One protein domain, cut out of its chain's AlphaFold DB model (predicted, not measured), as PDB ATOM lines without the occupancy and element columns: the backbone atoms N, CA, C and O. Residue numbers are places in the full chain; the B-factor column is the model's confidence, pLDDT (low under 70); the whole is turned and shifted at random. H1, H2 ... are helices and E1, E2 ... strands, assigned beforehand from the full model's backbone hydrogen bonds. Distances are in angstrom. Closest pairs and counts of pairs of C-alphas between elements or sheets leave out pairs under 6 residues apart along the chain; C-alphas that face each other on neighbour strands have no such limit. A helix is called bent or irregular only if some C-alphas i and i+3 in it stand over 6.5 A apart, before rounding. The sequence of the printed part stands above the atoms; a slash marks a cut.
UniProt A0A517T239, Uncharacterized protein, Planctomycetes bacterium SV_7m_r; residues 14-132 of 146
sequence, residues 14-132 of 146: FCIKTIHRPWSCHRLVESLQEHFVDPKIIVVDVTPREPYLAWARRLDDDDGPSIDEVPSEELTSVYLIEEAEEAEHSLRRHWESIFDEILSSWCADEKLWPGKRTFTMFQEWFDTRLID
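What this domain is: This is residues 14 to 132 of the 146 residues of an uncharacterized protein of Planctomycetes bacterium SV_7m_r (UniProt A0A517T239). What is the overall picture? A strongly twisted sheet of three strands, E2, E1 and E3, curls round the long, kinked helix H3, with the short helix H4 packed beside H3 and H2 next to H4. H1 lies off the sheet at one end of the longest axis, and the loop around residue 62 lies at the other. What is it made of? The printed part has 119 residues, with four named helices and three named strands in the order H1 E1 H2 E2 H3 H4 E3; the sheet runs E2 E1 E3, antiparallel, and the class is mixed. It is compact, with a radius of gyration of the C-alphas of 15.6 A, and its spans of 49 by 32 by 22 A make it only just elongated.

Where its parts are: Where are the strands? E1 is residues 41 to 48, 22.8 A long, from C-alpha 41 at (169.726, 105.600, 210.001). E2 is residues 77 to 82, and E3 is residues 126 to 131, ending at (169.505, 96.370, 209.484). Where are the helices? H3, residues 87 to 106, is 27.7 A long, with a kink of 54 degrees near residue 94; it is irregular, with C-alphas 93 and 96 7.7 A apart. H1 is residues 26 to 35, from (184.179, 106.878, 204.552); H2 is residues 50 to 57 and H4 residues 119 to 125.

How they stand to each other: How do the strands pair? Inner strand E1 is antiparallel to E2 at 147 degrees, with N 44 and O 79 2.7 A apart, and to E3 at 156 degrees, with N 131 and O 43 2.8 A apart. What is on the sheet? H3 and H4 are on one face, making two layers, and E2, H3 H4, E3 form a split strand-helix-strand unit, two strands running the same way with E1 between them, its crossover right-handed. The closest C-alphas of E2 and H3 are those of Glu 82 and Ser 90, 6.0 A. How do the helices meet? H3 touches H4 with residues 92 to 99 alone, at a steep tilt of 56 degrees, the closest C-alphas being those of Trp 95 and Phe 119, 6.7 A. H4 touches H2, those of Trp 125 and Pro 51 at 5.2 A, and H1 is apart from H2, H3 and H4. Are their backbones complete? Each O i to N i+4 pair is within hydrogen-bond range in H1, H2 and H4, but 11 of 16 in H3.

The domain as a whole: How large is it? The two C-alphas farthest apart are those of Val 37 and Asp 62, 50.0 A; residues 33 to 38, of which 33 to 35 belong to H1, stand free. Which links are long? H2 to E2 and H3 to H4 are long, and the printed part has no cut. Where is confidence low? The pLDDT is under 70 at residues 14 to 44, 62 to 63, 87 and 132.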
ATOM      1  N   PHE A  14     170.679 108.732 204.851       39.88
ATOM      2  CA  PHE A  14     171.067 108.328 203.481       39.88
ATOM      3  C   PHE A  14     171.974 107.081 203.355       39.88
ATOM      4  O   PHE A  14     173.106 107.139 203.827       39.88
ATOM      5  N   CYS A  15     171.563 105.984 202.686       34.34
ATOM      6  CA  CYS A  15     172.515 105.014 202.058       34.34
ATOM      7  C   CYS A  15     172.079 104.825 200.640       34.34
ATOM      8  O   CYS A  15     170.917 104.661 200.256       34.34
ATOM      9  N   ILE A  16     173.166 104.740 199.920       43.66
ATOM     10  CA  ILE A  16     173.336 104.435 198.544       43.66
ATOM     11  C   ILE A  16     173.374 102.924 198.397       43.66
ATOM     12  O   ILE A  16     173.994 102.217 199.190       43.66
ATOM     13  N   LYS A  17     172.704 102.478 197.337       32.28
ATOM     14  CA  LYS A  17     172.339 101.088 197.134       32.28
ATOM     15  C   LYS A  17     173.301 100.204 196.381       32.28
ATOM     16  O   LYS A  17     173.270  98.982 196.536       32.28
ATOM     17  N   THR A  18     174.218 100.833 195.673       34.31
ATOM     18  CA  THR A  18     175.246 100.142 194.922       34.31
ATOM     19  C   THR A  18     176.515 100.961 195.048       34.31
ATOM     20  O   THR A  18     176.577 102.100 194.591       34.31
ATOM     21  N   ILE A  19     177.530 100.388 195.689       43.44
ATOM     22  CA  ILE A  19     178.895 100.885 195.590       43.44
ATOM     23  C   ILE A  19     179.547 100.043 194.502       43.44
ATOM     24  O   ILE A  19     179.782  98.857 194.707       43.44
ATOM     25  N   HIS A  20     179.849 100.629 193.343       40.31
ATOM     26  CA  HIS A  20     180.502  99.871 192.269       40.31
ATOM     27  C   HIS A  20     181.932  99.423 192.611       40.31
ATOM     28  O   HIS A  20     182.510  98.674 191.834       40.31
ATOM     29  N   ARG A  21     182.480  99.842 193.761       42.84
ATOM     30  CA  ARG A  21     183.804  99.517 194.311       42.84
ATOM     31  C   ARG A  21     183.778  99.673 195.845       42.84
ATOM     32  O   ARG A  21     183.726 100.808 196.305       42.84
ATOM     33  N   PRO A  22     183.812  98.592 196.649       39.75
ATOM     34  CA  PRO A  22     183.544  98.595 198.104       39.75
ATOM     35  C   PRO A  22     184.452  99.506 198.944       39.75
ATOM     36  O   PRO A  22     184.150  99.799 200.096       39.75
ATOM     37  N   TRP A  23     185.513 100.034 198.350       47.88
ATOM     38  CA  TRP A  23     186.327 101.102 198.890       47.88
ATOM     39  C   TRP A  23     185.598 102.462 198.873       47.88
ATOM     40  O   TRP A  23     186.301 103.425 198.681       47.88
ATOM     41  N   SER A  24     184.271 102.632 199.080       48.25
ATOM     42  CA  SER A  24     183.604 103.965 198.966       48.25
ATOM     43  C   SER A  24     182.642 104.535 200.077       48.25
ATOM     44  O   SER A  24     182.050 105.596 199.892       48.25
ATOM     45  N   CYS A  25     182.581 103.981 201.299       50.72
ATOM     46  CA  CYS A  25     181.810 104.443 202.493       50.72
ATOM     47  C   CYS A  25     182.334 105.618 203.396       50.72
ATOM     48  O   CYS A  25     181.513 106.415 203.838       50.72
ATOM     49  N   HIS A  26     183.634 105.801 203.687       48.00
ATOM     50  CA  HIS A  26     184.179 106.878 204.552       48.00
ATOM     51  C   HIS A  26     183.713 108.309 204.202       48.00
ATOM     52  O   HIS A  26     183.336 109.058 205.093       48.00
ATOM     53  N   ARG A  27     183.666 108.694 202.914       49.12
ATOM     54  CA  ARG A  27     183.237 110.051 202.497       49.12
ATOM     55  C   ARG A  27     181.743 110.311 202.715       49.12
ATOM     56  O   ARG A  27     181.349 111.454 202.935       49.12
ATOM     57  N   LEU A  28     180.918 109.263 202.639       54.69
ATOM     58  CA  LEU A  28     179.494 109.341 202.967       54.69
ATOM     59  C   LEU A  28     179.327 109.575 204.471       54.69
ATOM     60  O   LEU A  28     178.566 110.447 204.875       54.69
ATOM     61  N   VAL A  29     180.095 108.852 205.288       50.81
ATOM     62  CA  VAL A  29     180.099 109.009 206.747       50.81
ATOM     63  C   VAL A  29     180.620 110.392 207.162       50.81
ATOM     64  O   VAL A  29     179.971 111.045 207.974       50.81
ATOM     65  N   GLU A  30     181.708 110.894 206.566       50.56
ATOM     66  CA  GLU A  30     182.216 112.256 206.816       50.56
ATOM     67  C   GLU A  30     181.199 113.337 206.418       50.56
ATOM     68  O   GLU A  30     180.926 114.232 207.210       50.56
ATOM     69  N   SER A  31     180.575 113.248 205.235       48.22
ATOM     70  CA  SER A  31     179.584 114.245 204.795       48.22
ATOM     71  C   SER A  31     178.326 114.252 205.670       48.22
ATOM     72  O   SER A  31     177.774 115.318 205.946       48.22
ATOM     73  N   LEU A  32     177.888 113.079 206.141       54.00
ATOM     74  CA  LEU A  32     176.776 112.969 207.081       54.00
ATOM     75  C   LEU A  32     177.137 113.564 208.449       54.00
ATOM     76  O   LEU A  32     176.326 114.279 209.029       54.00
ATOM     77  N   GLN A  33     178.360 113.334 208.934       51.38
ATOM     78  CA  GLN A  33     178.859 113.893 210.197       51.38
ATOM     79  C   GLN A  33     179.137 115.404 210.131       51.38
ATOM     80  O   GLN A  33     178.999 116.092 211.143       51.38
ATOM     81  N   GLU A  34     179.511 115.942 208.966       55.47
ATOM     82  CA  GLU A  34     179.706 117.384 208.758       55.47
ATOM     83  C   GLU A  34     178.385 118.167 208.675       55.47
ATOM     84  O   GLU A  34     178.366 119.369 208.960       55.47
ATOM     85  N   HIS A  35     177.284 117.523 208.271       47.66
ATOM     86  CA  HIS A  35     176.021 118.205 207.961       47.66
ATOM     87  C   HIS A  35     174.848 117.879 208.888       47.66
ATOM     88  O   HIS A  35     173.910 118.675 208.934       47.66
ATOM     89  N   PHE A  36     174.899 116.778 209.643       47.81
ATOM     90  CA  PHE A  36     173.813 116.350 210.527       47.81
ATOM     91  C   PHE A  36     174.341 116.015 211.920       47.81
ATOM     92  O   PHE A  36     175.318 115.281 212.079       47.81
ATOM     93  N   VAL A  37     173.679 116.541 212.951       52.47
ATOM     94  CA  VAL A  37     174.016 116.202 214.337       52.47
ATOM     95  C   VAL A  37     173.243 114.936 214.717       52.47
ATOM     96  O   VAL A  37     172.069 115.025 215.048       52.47
ATOM     97  N   ASP A  38     173.917 113.778 214.700       53.44
ATOM     98  CA  ASP A  38     173.391 112.461 215.135       53.44
ATOM     99  C   ASP A  38     172.274 111.854 214.239       53.44
ATOM    100  O   ASP A  38     171.138 111.679 214.686       53.44
ATOM    101  N   PRO A  39     172.561 111.532 212.959       57.66
ATOM    102  CA  PRO A  39     171.558 111.007 212.026       57.66
ATOM    103  C   PRO A  39     171.092 109.586 212.402       57.66
ATOM    104  O   PRO A  39     171.907 108.697 212.660       57.66
ATOM    105  N   LYS A  40     169.771 109.352 212.387       62.44
ATOM    106  CA  LYS A  40     169.146 108.069 212.763       62.44
ATOM    107  C   LYS A  40     168.803 107.192 211.578       62.44
ATOM    108  O   LYS A  40     167.753 107.369 210.960       62.44
ATOM    109  N   ILE A  41     169.671 106.223 211.308       64.38
ATOM    110  CA  ILE A  41     169.726 105.600 210.001       64.38
ATOM    111  C   ILE A  41     169.453 104.084 209.960       64.38
ATOM    112  O   ILE A  41     169.983 103.366 210.798       64.38
ATOM    113  N   ILE A  42     168.684 103.571 208.976       59.66
ATOM    114  CA  ILE A  42     168.467 102.113 208.772       59.66
ATOM    115  C   ILE A  42     168.897 101.664 207.377       59.66
ATOM    116  O   ILE A  42     168.501 102.261 206.376       59.66
ATOM    117  N   VAL A  43     169.640 100.553 207.309       68.00
ATOM    118  CA  VAL A  43     170.019  99.889 206.054       68.00
ATOM    119  C   VAL A  43     168.922  98.909 205.624       68.00
ATOM    120  O   VAL A  43     168.367  98.178 206.442       68.00
ATOM    121  N   VAL A  44     168.617  98.873 204.327       68.31
ATOM    122  CA  VAL A  44     167.637  97.978 203.709       68.31
ATOM    123  C   VAL A  44     168.261  97.168 202.586       68.31
ATOM    124  O   VAL A  44     168.369  97.634 201.442       68.31
ATOM    125  N   ASP A  45     168.535  95.907 202.882       80.25
ATOM    126  CA  ASP A  45     168.819  94.906 201.859       80.25
ATOM    127  C   ASP A  45     167.524  94.554 201.133       80.25
ATOM    128  O   ASP A  45     166.506  94.263 201.764       80.25
ATOM    129  N   VAL A  46     167.555  94.591 199.804       82.75
ATOM    130  CA  VAL A  46     166.440  94.223 198.932       82.75
ATOM    131  C   VAL A  46     166.961  93.205 197.932       82.75
ATOM    132  O   VAL A  46     167.750  93.537 197.046       82.75
ATOM    133  N   THR A  47     166.523  91.964 198.105       90.38
ATOM    134  CA  THR A  47     166.897  90.833 197.258       90.38
ATOM    135  C   THR A  47     165.714  90.462 196.367       90.38
ATOM    136  O   THR A  47     164.623  90.192 196.886       90.38
ATOM    137  N   PRO A  48     165.884  90.428 195.037       94.19
ATOM    138  CA  PRO A  48     164.812  90.045 194.132       94.19
ATOM    139  C   PRO A  48     164.298  88.622 194.331       94.19
ATOM    140  O   PRO A  48     165.046  87.689 194.619       94.19
ATOM    141  N   ARG A  49     162.990  88.460 194.136       96.19
ATOM    142  CA  ARG A  49     162.279  87.180 194.107       96.19
ATOM    143  C   ARG A  49     161.785  86.887 192.695       96.19
ATOM    144  O   ARG A  49     161.785  87.743 191.811       96.19
ATOM    145  N   GLU A  50     161.284  85.672 192.513       95.94
ATOM    146  CA  GLU A  50     160.833  85.159 191.220       95.94
ATOM    147  C   GLU A  50     159.876  86.082 190.440       95.94
ATOM    148  O   GLU A  50     160.045  86.183 189.229       95.94
ATOM    149  N   PRO A  51     158.915  86.808 191.052       96.75
ATOM    150  CA  PRO A  51     158.060  87.720 190.291       96.75
ATOM    151  C   PRO A  51     158.828  88.837 189.569       96.75
ATOM    152  O   PRO A  51     158.503  89.144 188.420       96.75
ATOM    153  N   TYR A  52     159.856  89.404 190.209       96.06
ATOM    154  CA  TYR A  52     160.741  90.384 189.579       96.06
ATOM    155  C   TYR A  52     161.583  89.733 188.483       96.06
ATOM    156  O   TYR A  52     161.613  90.234 187.363       96.06
ATOM    157  N   LEU A  53     162.202  88.581 188.772       95.25
ATOM    158  CA  LEU A  53     163.043  87.869 187.804       95.25
ATOM    159  C   LEU A  53     162.244  87.478 186.553       95.25
ATOM    160  O   LEU A  53     162.684  87.689 185.431       95.25
ATOM    161  N   ALA A  54     161.019  86.981 186.722       95.06
ATOM    162  CA  ALA A  54     160.128  86.641 185.619       95.06
ATOM    163  C   ALA A  54     159.681  87.867 184.807       95.06
ATOM    164  O   ALA A  54     159.450  87.753 183.602       95.06
ATOM    165  N   TRP A  55     159.531  89.031 185.443       95.25
ATOM    166  CA  TRP A  55     159.295  90.282 184.724       95.25
ATOM    167  C   TRP A  55     160.529  90.701 183.923       95.25
ATOM    168  O   TRP A  55     160.387  90.976 182.736       95.25
ATOM    169  N   ALA A  56     161.710  90.676 184.535       93.62
ATOM    170  CA  ALA A  56     162.967  91.051 183.902       93.62
ATOM    171  C   ALA A  56     163.321  90.149 182.706       93.62
ATOM    172  O   ALA A  56     163.573  90.669 181.628       93.62
ATOM    173  N   ARG A  57     163.176  88.818 182.827       93.12
ATOM    174  CA  ARG A  57     163.387  87.856 181.720       93.12
ATOM    175  C   ARG A  57     162.541  88.132 180.480       93.12
ATOM    176  O   ARG A  57     162.899  87.741 179.378       93.12
ATOM    177  N   ARG A  58     161.364  88.743 180.641       91.44
ATOM    178  CA  ARG A  58     160.509  89.106 179.496       91.44
ATOM    179  C   ARG A  58     161.037  90.313 178.724       91.44
ATOM    180  O   ARG A  58     160.500  90.604 177.657       91.44
ATOM    181  N   LEU A  59     161.960  91.053 179.327       89.44
ATOM    182  CA  LEU A  59     162.578  92.249 178.776       89.44
ATOM    183  C   LEU A  59     163.986  91.976 178.252       89.44
ATOM    184  O   LEU A  59     164.484  92.828 177.528       89.44
ATOM    185  N   ASP A  60     164.579  90.822 178.584       83.56
ATOM    186  CA  ASP A  60     165.832  90.361 177.986       83.56
ATOM    187  C   ASP A  60     165.716  90.442 176.454       83.56
ATOM    188  O   ASP A  60     164.823  89.843 175.838       83.56
ATOM    189  N   ASP A  61     166.601  91.230 175.852       74.62
ATOM    190  CA  ASP A  61     166.805  91.319 174.415       74.62
ATOM    191  C   ASP A  61     168.126  90.637 174.028       74.62
ATOM    192  O   ASP A  61     168.940  90.283 174.877       74.62
ATOM    193  N   ASP A  62     168.334  90.403 172.729       63.16
ATOM    194  CA  ASP A  62     169.510  89.667 172.237       63.16
ATOM    195  C   ASP A  62     170.842  90.439 172.421       63.16
ATOM    196  O   ASP A  62     171.909  89.866 172.196       63.16
ATOM    197  N   ASP A  63     170.801  91.724 172.804       67.88
ATOM    198  CA  ASP A  63     171.964  92.626 172.841       67.88
ATOM    199  C   ASP A  63     172.472  92.937 174.274       67.88
ATOM    200  O   ASP A  63     173.533  93.558 174.421       67.88
ATOM    201  N   GLY A  64     171.769  92.495 175.327       70.06
ATOM    202  CA  GLY A  64     172.137  92.672 176.743       70.06
ATOM    203  C   GLY A  64     172.422  91.362 177.503       70.06
ATOM    204  O   GLY A  64     172.117  90.277 177.008       70.06
ATOM    205  N   PRO A  65     173.028  91.428 178.709       71.38
ATOM    206  CA  PRO A  65     173.160  90.257 179.574       71.38
ATOM    207  C   PRO A  65     171.777  89.792 180.042       71.38
ATOM    208  O   PRO A  65     170.974  90.603 180.510       71.38
ATOM    209  N   SER A  66     171.515  88.488 179.954       87.25
ATOM    210  CA  SER A  66     170.263  87.934 180.471       87.25
ATOM    211  C   SER A  66     170.243  88.020 181.993       87.25
ATOM    212  O   SER A  66     171.272  87.820 182.647       87.25
ATOM    213  N   ILE A  67     169.070  88.245 182.593       89.50
ATOM    214  CA  ILE A  67     168.985  88.285 184.059       89.50
ATOM    215  C   ILE A  67     169.405  86.968 184.724       89.50
ATOM    216  O   ILE A  67     169.882  86.976 185.856       89.50
ATOM    217  N   ASP A  68     169.280  85.841 184.021       88.69
ATOM    218  CA  ASP A  68     169.711  84.536 184.531       88.69
ATOM    219  C   ASP A  68     171.243  84.368 184.540       88.69
ATOM    220  O   ASP A  68     171.759  83.457 185.191       88.69
ATOM    221  N   GLU A  69     171.976  85.238 183.842       89.00
ATOM    222  CA  GLU A  69     173.442  85.259 183.831       89.00
ATOM    223  C   GLU A  69     174.021  86.140 184.947       89.00
ATOM    224  O   GLU A  69     175.200  86.002 185.283       89.00
ATOM    225  N   VAL A  70     173.206  87.012 185.552       86.06
ATOM    226  CA  VAL A  70     173.635  87.897 186.638       86.06
ATOM    227  C   VAL A  70     173.596  87.141 187.973       86.06
ATOM    228  O   VAL A  70     172.545  86.622 188.363       86.06
ATOM    229  N   PRO A  71     174.710  87.077 188.726       84.12
ATOM    230  CA  PRO A  71     174.719  86.463 190.048       84.12
ATOM    231  C   PRO A  71     173.699  87.113 190.990       84.12
ATOM    232  O   PRO A  71     173.563  88.333 191.048       84.12
ATOM    233  N   SER A  72     173.025  86.309 191.816       76.94
ATOM    234  CA  SER A  72     172.010  86.809 192.760       76.94
ATOM    235  C   SER A  72     172.544  87.842 193.761       76.94
ATOM    236  O   SER A  72     171.783  88.661 194.277       76.94
ATOM    237  N   GLU A  73     173.844  87.788 194.059       75.81
ATOM    238  CA  GLU A  73     174.522  88.765 194.915       75.81
ATOM    239  C   GLU A  73     174.617  90.140 194.241       75.81
ATOM    240  O   GLU A  73     174.424  91.150 194.909       75.81
ATOM    241  N   GLU A  74     174.811  90.184 192.920       79.19
ATOM    242  CA  GLU A  74     174.859  91.422 192.127       79.19
ATOM    243  C   GLU A  74     173.460  92.000 191.864       79.19
ATOM    244  O   GLU A  74     173.302  93.204 191.684       79.19
ATOM    245  N   LEU A  75     172.426  91.153 191.903       82.06
ATOM    246  CA  LEU A  75     171.023  91.576 191.857       82.06
ATOM    247  C   LEU A  75     170.511  92.093 193.209       82.06
ATOM    248  O   LEU A  75     169.458  92.731 193.275       82.06
ATOM    249  N   THR A  76     171.225  91.798 194.299       80.94
ATOM    250  CA  THR A  76     170.888  92.310 195.626       80.94
ATOM    251  C   THR A  76     171.411  93.725 195.781       80.94
ATOM    252  O   THR A  76     172.481  94.100 195.317       80.94
ATOM    253  N   SER A  77     170.613  94.534 196.448       81.31
ATOM    254  CA  SER A  77     170.802  95.966 196.535       81.31
ATOM    255  C   SER A  77     170.670  96.353 198.025       81.31
ATOM    256  O   SER A  77     169.784  95.836 198.703       81.31
ATOM    257  N   VAL A  78     171.462  97.303 198.544       78.88
ATOM    258  CA  VAL A  78     171.433  97.889 199.930       78.88
ATOM    259  C   VAL A  78     171.010  99.408 200.098       78.88
ATOM    260  O   VAL A  78     171.862 100.275 200.087       78.88
ATOM    261  N   TYR A  79     169.736  99.829 200.260       75.75
ATOM    262  CA  TYR A  79     169.400 101.287 200.449       75.75
ATOM    263  C   TYR A  79     169.671 101.666 201.911       75.75
ATOM    264  O   TYR A  79     169.730 100.792 202.764       75.75
ATOM    265  N   LEU A  80     169.708 102.950 202.250       74.00
ATOM    266  CA  LEU A  80     169.420 103.389 203.618       74.00
ATOM    267  C   LEU A  80     168.620 104.647 203.565       74.00
ATOM    268  O   LEU A  80     168.679 105.463 202.642       74.00
ATOM    269  N   ILE A  81     167.775 104.656 204.560       73.00
ATOM    270  CA  ILE A  81     166.528 105.360 204.582       73.00
ATOM    271  C   ILE A  81     166.305 105.808 206.010       73.00
ATOM    272  O   ILE A  81     166.802 105.182 206.950       73.00
ATOM    273  N   GLU A  82     165.526 106.865 206.158       73.50
ATOM    274  CA  GLU A  82     165.168 107.424 207.457       73.50
ATOM    275  C   GLU A  82     164.571 106.374 208.382       73.50
ATOM    276  O   GLU A  82     163.617 105.675 208.028       73.50
ATOM    277  N   GLU A  83     165.141 106.276 209.585       70.94
ATOM    278  CA  GLU A  83     164.546 105.503 210.661       70.94
ATOM    279  C   GLU A  83     163.243 106.171 211.125       70.94
ATOM    280  O   GLU A  83     163.198 107.344 211.497       70.94
ATOM    281  N   ALA A  84     162.160 105.401 211.140       75.19
ATOM    282  CA  ALA A  84     160.929 105.743 211.833       75.19
ATOM    283  C   ALA A  84     160.878 105.064 213.214       75.19
ATOM    284  O   ALA A  84     161.603 104.111 213.473       75.19
ATOM    285  N   GLU A  85     159.962 105.510 214.085       74.81
ATOM    286  CA  GLU A  85     159.768 104.905 215.419       74.81
ATOM    287  C   GLU A  85     159.528 103.389 215.375       74.81
ATOM    288  O   GLU A  85     159.947 102.673 216.282       74.81
ATOM    289  N   GLU A  86     158.879 102.894 214.318       77.56
ATOM    290  CA  GLU A  86     158.806 101.463 214.035       77.56
ATOM    291  C   GLU A  86     159.496 101.187 212.701       77.56
ATOM    292  O   GLU A  86     159.178 101.817 211.689       77.56
ATOM    293  N   ALA A  87     160.392 100.204 212.683       69.94
ATOM    294  CA  ALA A  87     161.233  99.903 211.527       69.94
ATOM    295  C   ALA A  87     160.430  99.653 210.230       69.94
ATOM    296  O   ALA A  87     160.833 100.072 209.145       69.94
ATOM    297  N   GLU A  88     159.249  99.030 210.319       77.69
ATOM    298  CA  GLU A  88     158.386  98.787 209.154       77.69
ATOM    299  C   GLU A  88     157.890 100.091 208.502       77.69
ATOM    300  O   GLU A  88     157.757 100.170 207.276       77.69
ATOM    301  N   HIS A  89     157.675 101.148 209.293       85.12
ATOM    302  CA  HIS A  89     157.277 102.454 208.774       85.12
ATOM    303  C   HIS A  89     158.382 103.109 207.945       85.12
ATOM    304  O   HIS A  89     158.054 103.812 206.987       85.12
ATOM    305  N   SER A  90     159.655 102.848 208.261       82.06
ATOM    306  CA  SER A  90     160.792 103.291 207.449       82.06
ATOM    307  C   SER A  90     160.636 102.756 206.026       82.06
ATOM    308  O   SER A  90     160.500 103.517 205.069       82.06
ATOM    309  N   LEU A  91     160.501 101.434 205.870       87.12
ATOM    310  CA  LEU A  91     160.327 100.815 204.554       87.12
ATOM    311  C   LEU A  91     159.056 101.307 203.847       87.12
ATOM    312  O   LEU A  91     159.068 101.573 202.644       87.12
ATOM    313  N   ARG A  92     157.956 101.480 204.590       91.31
ATOM    314  CA  ARG A  92     156.666 101.917 204.041       91.31
ATOM    315  C   ARG A  92     156.698 103.325 203.444       91.31
ATOM    316  O   ARG A  92     155.875 103.608 202.575       91.31
ATOM    317  N   ARG A  93     157.604 104.198 203.889       88.88
ATOM    318  CA  ARG A  93     157.779 105.546 203.323       88.88
ATOM    319  C   ARG A  93     158.570 105.537 202.021       88.88
ATOM    320  O   ARG A  93     158.289 106.351 201.152       88.88
ATOM    321  N   HIS A  94     159.511 104.605 201.880       87.00
ATOM    322  CA  HIS A  94     160.483 104.625 200.788       87.00
ATOM    323  C   HIS A  94     160.252 103.554 199.713       87.00
ATOM    324  O   HIS A  94     160.821 103.675 198.635       87.00
ATOM    325  N   TRP A  95     159.404 102.541 199.951       94.88
ATOM    326  CA  TRP A  95     159.224 101.396 199.038       94.88
ATOM    327  C   TRP A  95     158.995 101.774 197.569       94.88
ATOM    328  O   TRP A  95     159.450 101.046 196.698       94.88
ATOM    329  N   GLU A  96     158.292 102.872 197.285       94.75
ATOM    330  CA  GLU A  96     157.986 103.293 195.915       94.75
ATOM    331  C   GLU A  96     159.254 103.760 195.196       94.75
ATOM    332  O   GLU A  96     159.569 103.238 194.134       94.75
ATOM    333  N   SER A  97     160.047 104.631 195.830       90.88
ATOM    334  CA  SER A  97     161.350 105.062 195.309       90.88
ATOM    335  C   SER A  97     162.310 103.886 195.151       90.88
ATOM    336  O   SER A  97     162.957 103.743 194.125       90.88
ATOM    337  N   ILE A  98     162.354 103.001 196.146       90.44
ATOM    338  CA  ILE A  98     163.152 101.769 196.124       90.44
ATOM    339  C   ILE A  98     162.763 100.892 194.925       90.44
ATOM    340  O   ILE A  98     163.631 100.353 194.246       90.44
ATOM    341  N   PHE A  99     161.463 100.716 194.679       95.69
ATOM    342  CA  PHE A  99     160.975  99.879 193.590       95.69
ATOM    343  C   PHE A  99     161.271 100.516 192.231       95.69
ATOM    344  O   PHE A  99     161.761  99.833 191.337       95.69
ATOM    345  N   ASP A 100     161.023 101.816 192.085       93.38
ATOM    346  CA  ASP A 100     161.266 102.545 190.842       93.38
ATOM    347  C   ASP A 100     162.763 102.545 190.473       93.38
ATOM    348  O   ASP A 100     163.098 102.271 189.324       93.38
ATOM    349  N   GLU A 101     163.667 102.730 191.442       89.19
ATOM    350  CA  GLU A 101     165.119 102.638 191.221       89.19
ATOM    351  C   GLU A 101     165.531 101.252 190.696       89.19
ATOM    352  O   GLU A 101     166.234 101.158 189.690       89.19
ATOM    353  N   ILE A 102     165.039 100.168 191.310       91.19
ATOM    354  CA  ILE A 102     165.337  98.794 190.867       91.19
ATOM    355  C   ILE A 102     164.749  98.511 189.477       91.19
ATOM    356  O   ILE A 102     165.389  97.871 188.648       91.19
ATOM    357  N   LEU A 103     163.529  98.975 189.192       93.31
ATOM    358  CA  LEU A 103     162.936  98.802 187.863       93.31
ATOM    359  C   LEU A 103     163.722  99.580 186.807       93.31
ATOM    360  O   LEU A 103     163.950  99.054 185.721       93.31
ATOM    361  N   SER A 104     164.155 100.799 187.133       90.25
ATOM    362  CA  SER A 104     164.909 101.668 186.229       90.25
ATOM    363  C   SER A 104     166.315 101.153 185.930       90.25
ATOM    364  O   SER A 104     166.789 101.327 184.808       90.25
ATOM    365  N   SER A 105     166.955 100.483 186.897       86.19
ATOM    366  CA  SER A 105     168.290  99.910 186.709       86.19
ATOM    367  C   SER A 105     168.282  98.748 185.718       86.19
ATOM    368  O   SER A 105     169.268  98.553 185.011       86.19
ATOM    369  N   TRP A 106     167.162  98.022 185.619       89.31
ATOM    370  CA  TRP A 106     166.981  96.962 184.626       89.31
ATOM    371  C   TRP A 106     166.342  97.459 183.323       89.31
ATOM    372  O   TRP A 106     166.708  97.024 182.236       89.31
ATOM    373  N   CYS A 107     165.368  98.366 183.405       90.12
ATOM    374  CA  CYS A 107     164.607  98.846 182.257       90.12
ATOM    375  C   CYS A 107     164.314 100.346 182.363       90.12
ATOM    376  O   CYS A 107     163.467 100.777 183.142       90.12
ATOM    377  N   ALA A 108     164.938 101.147 181.498       89.38
ATOM    378  CA  ALA A 108     164.725 102.594 181.469       89.38
ATOM    379  C   ALA A 108     163.353 103.024 180.896       89.38
ATOM    380  O   ALA A 108     162.922 104.150 181.137       89.38
ATOM    381  N   ASP A 109     162.660 102.172 180.122       92.56
ATOM    382  CA  ASP A 109     161.331 102.500 179.581       92.56
ATOM    383  C   ASP A 109     160.225 102.161 180.591       92.56
ATOM    384  O   ASP A 109     159.752 101.025 180.681       92.56
ATOM    385  N   GLU A 110     159.750 103.183 181.305       93.50
ATOM    386  CA  GLU A 110     158.666 103.077 182.290       93.50
ATOM    387  C   GLU A 110     157.366 102.472 181.734       93.50
ATOM    388  O   GLU A 110     156.533 101.969 182.491       93.50
ATOM    389  N   LYS A 111     157.154 102.473 180.410       93.69
ATOM    390  CA  LYS A 111     155.970 101.835 179.803       93.69
ATOM    391  C   LYS A 111     156.005 100.311 179.898       93.69
ATOM    392  O   LYS A 111     154.954  99.681 179.778       93.69
ATOM    393  N   LEU A 112     157.191  99.730 180.072       93.56
ATOM    394  CA  LEU A 112     157.410  98.288 180.201       93.56
ATOM    395  C   LEU A 112     157.371  97.817 181.662       93.56
ATOM    396  O   LEU A 112     157.371  96.610 181.937       93.56
ATOM    397  N   TRP A 113     157.303  98.757 182.604       95.75
ATOM    398  CA  TRP A 113     157.221  98.458 184.025       95.75
ATOM    399  C   TRP A 113     155.900  97.764 184.372       95.75
ATOM    400  O   TRP A 113     154.897  97.887 183.657       95.75
ATOM    401  N   PRO A 114     155.855  97.014 185.487       93.94
ATOM    402  CA  PRO A 114     154.587  96.557 186.034       93.94
ATOM    403  C   PRO A 114     153.630  97.734 186.250       93.94
ATOM    404  O   PRO A 114     154.060  98.822 186.624       93.94
ATOM    405  N   GLY A 115     152.330  97.486 186.035       88.94
ATOM    406  CA  GLY A 115     151.265  98.494 186.072       88.94
ATOM    407  C   GLY A 115     151.095  99.190 187.430       88.94
ATOM    408  O   GLY A 115     151.974  99.895 187.906       88.94
ATOM    409  N   LYS A 116     149.931  99.068 188.079       92.56
ATOM    410  CA  LYS A 116     149.728  99.732 189.377       92.56
ATOM    411  C   LYS A 116     150.596  99.070 190.456       92.56
ATOM    412  O   LYS A 116     150.178  98.080 191.056       92.56
ATOM    413  N   ARG A 117     151.779  99.634 190.704       95.56
ATOM    414  CA  ARG A 117     152.698  99.211 191.763       95.56
ATOM    415  C   ARG A 117     152.067  99.493 193.124       95.56
ATOM    416  O   ARG A 117     151.422 100.518 193.341       95.56
ATOM    417  N   THR A 118     152.191  98.535 194.030       97.56
ATOM    418  CA  THR A 118     151.689  98.632 195.405       97.56
ATOM    419  C   THR A 118     152.726  98.056 196.350       97.56
ATOM    420  O   THR A 118     153.560  97.253 195.941       97.56
ATOM    421  N   PHE A 119     152.647  98.406 197.628       96.19
ATOM    422  CA  PHE A 119     153.569  97.850 198.614       96.19
ATOM    423  C   PHE A 119     153.446  96.336 198.771       96.19
ATOM    424  O   PHE A 119     154.453  95.661 198.919       96.19
ATOM    425  N   THR A 120     152.237  95.784 198.647       96.88
ATOM    426  CA  THR A 120     152.042  94.328 198.622       96.88
ATOM    427  C   THR A 120     152.795  93.696 197.455       96.88
ATOM    428  O   THR A 120     153.520  92.732 197.654       96.88
ATOM    429  N   MET A 121     152.699  94.287 196.260       97.56
ATOM    430  CA  MET A 121     153.463  93.829 195.100       97.56
ATOM    431  C   MET A 121     154.971  93.916 195.352       97.56
ATOM    432  O   MET A 121     155.694  92.975 195.057       97.56
ATOM    433  N   PHE A 122     155.445  95.013 195.940       97.44
ATOM    434  CA  PHE A 122     156.846  95.160 196.323       97.44
ATOM    435  C   PHE A 122     157.301  94.043 197.286       97.44
ATOM    436  O   PHE A 122     158.315  93.402 197.036       97.44
ATOM    437  N   GLN A 123     156.521  93.727 198.324       96.31
ATOM    438  CA  GLN A 123     156.830  92.638 199.265       96.31
ATOM    439  C   GLN A 123     156.753  91.234 198.635       96.31
ATOM    440  O   GLN A 123     157.421  90.307 199.088       96.31
ATOM    441  N   GLU A 124     155.940  91.048 197.594       97.44
ATOM    442  CA  GLU A 124     155.912  89.804 196.814       97.44
ATOM    443  C   GLU A 124     157.147  89.670 195.911       97.44
ATOM    444  O   GLU A 124     157.644  88.563 195.690       97.44
ATOM    445  N   TRP A 125     157.634  90.796 195.385       97.75
ATOM    446  CA  TRP A 125     158.723  90.863 194.412       97.75
ATOM    447  C   TRP A 125     160.104  90.861 195.050       97.75
ATOM    448  O   TRP A 125     161.055  90.443 194.394       97.75
ATOM    449  N   PHE A 126     160.220  91.279 196.310       96.50
ATOM    450  CA  PHE A 126     161.504  91.394 196.983       96.50
ATOM    451  C   PHE A 126     161.464  90.845 198.406       96.50
ATOM    452  O   PHE A 126     160.502  91.035 199.146       96.50
ATOM    453  N   ASP A 127     162.542  90.170 198.799       94.31
ATOM    454  CA  ASP A 127     162.856  89.955 200.204       94.31
ATOM    455  C   ASP A 127     163.550  91.200 200.754       94.31
ATOM    456  O   ASP A 127     164.550  91.648 200.193       94.31
ATOM    457  N   THR A 128     163.009  91.774 201.828       90.38
ATOM    458  CA  THR A 128     163.535  93.006 202.421       90.38
ATOM    459  C   THR A 128     163.976  92.782 203.851       90.38
ATOM    460  O   THR A 128     163.167  92.354 204.678       90.38
ATOM    461  N   ARG A 129     165.224  93.129 204.167       84.81
ATOM    462  CA  ARG A 129     165.758  93.049 205.531       84.81
ATOM    463  C   ARG A 129     166.166  94.432 206.002       84.81
ATOM    464  O   ARG A 129     166.894  95.126 205.302       84.81
ATOM    465  N   LEU A 130     165.686  94.807 207.182       79.62
ATOM    466  CA  LEU A 130     166.062  96.043 207.856       79.62
ATOM    467  C   LEU A 130     167.209  95.741 208.816       79.62
ATOM    468  O   LEU A 130     167.109  94.814 209.619       79.62
ATOM    469  N   ILE A 131     168.286  96.502 208.696       72.50
ATOM    470  CA  ILE A 131     169.505  96.370 209.484       72.50
ATOM    471  C   ILE A 131     169.683  97.693 210.230       72.50
ATOM    472  O   ILE A 131     169.870  98.745 209.620       72.50
ATOM    473  N   ASP A 132     169.567  97.623 211.551       65.00
ATOM    474  CA  ASP A 132     169.606  98.752 212.486       65.00
ATOM    475  C   ASP A 132     171.024  99.084 212.969       65.00
ATOM    476  O   ASP A 132     171.277 100.177 213.469       65.00
TER     477      ASP A 132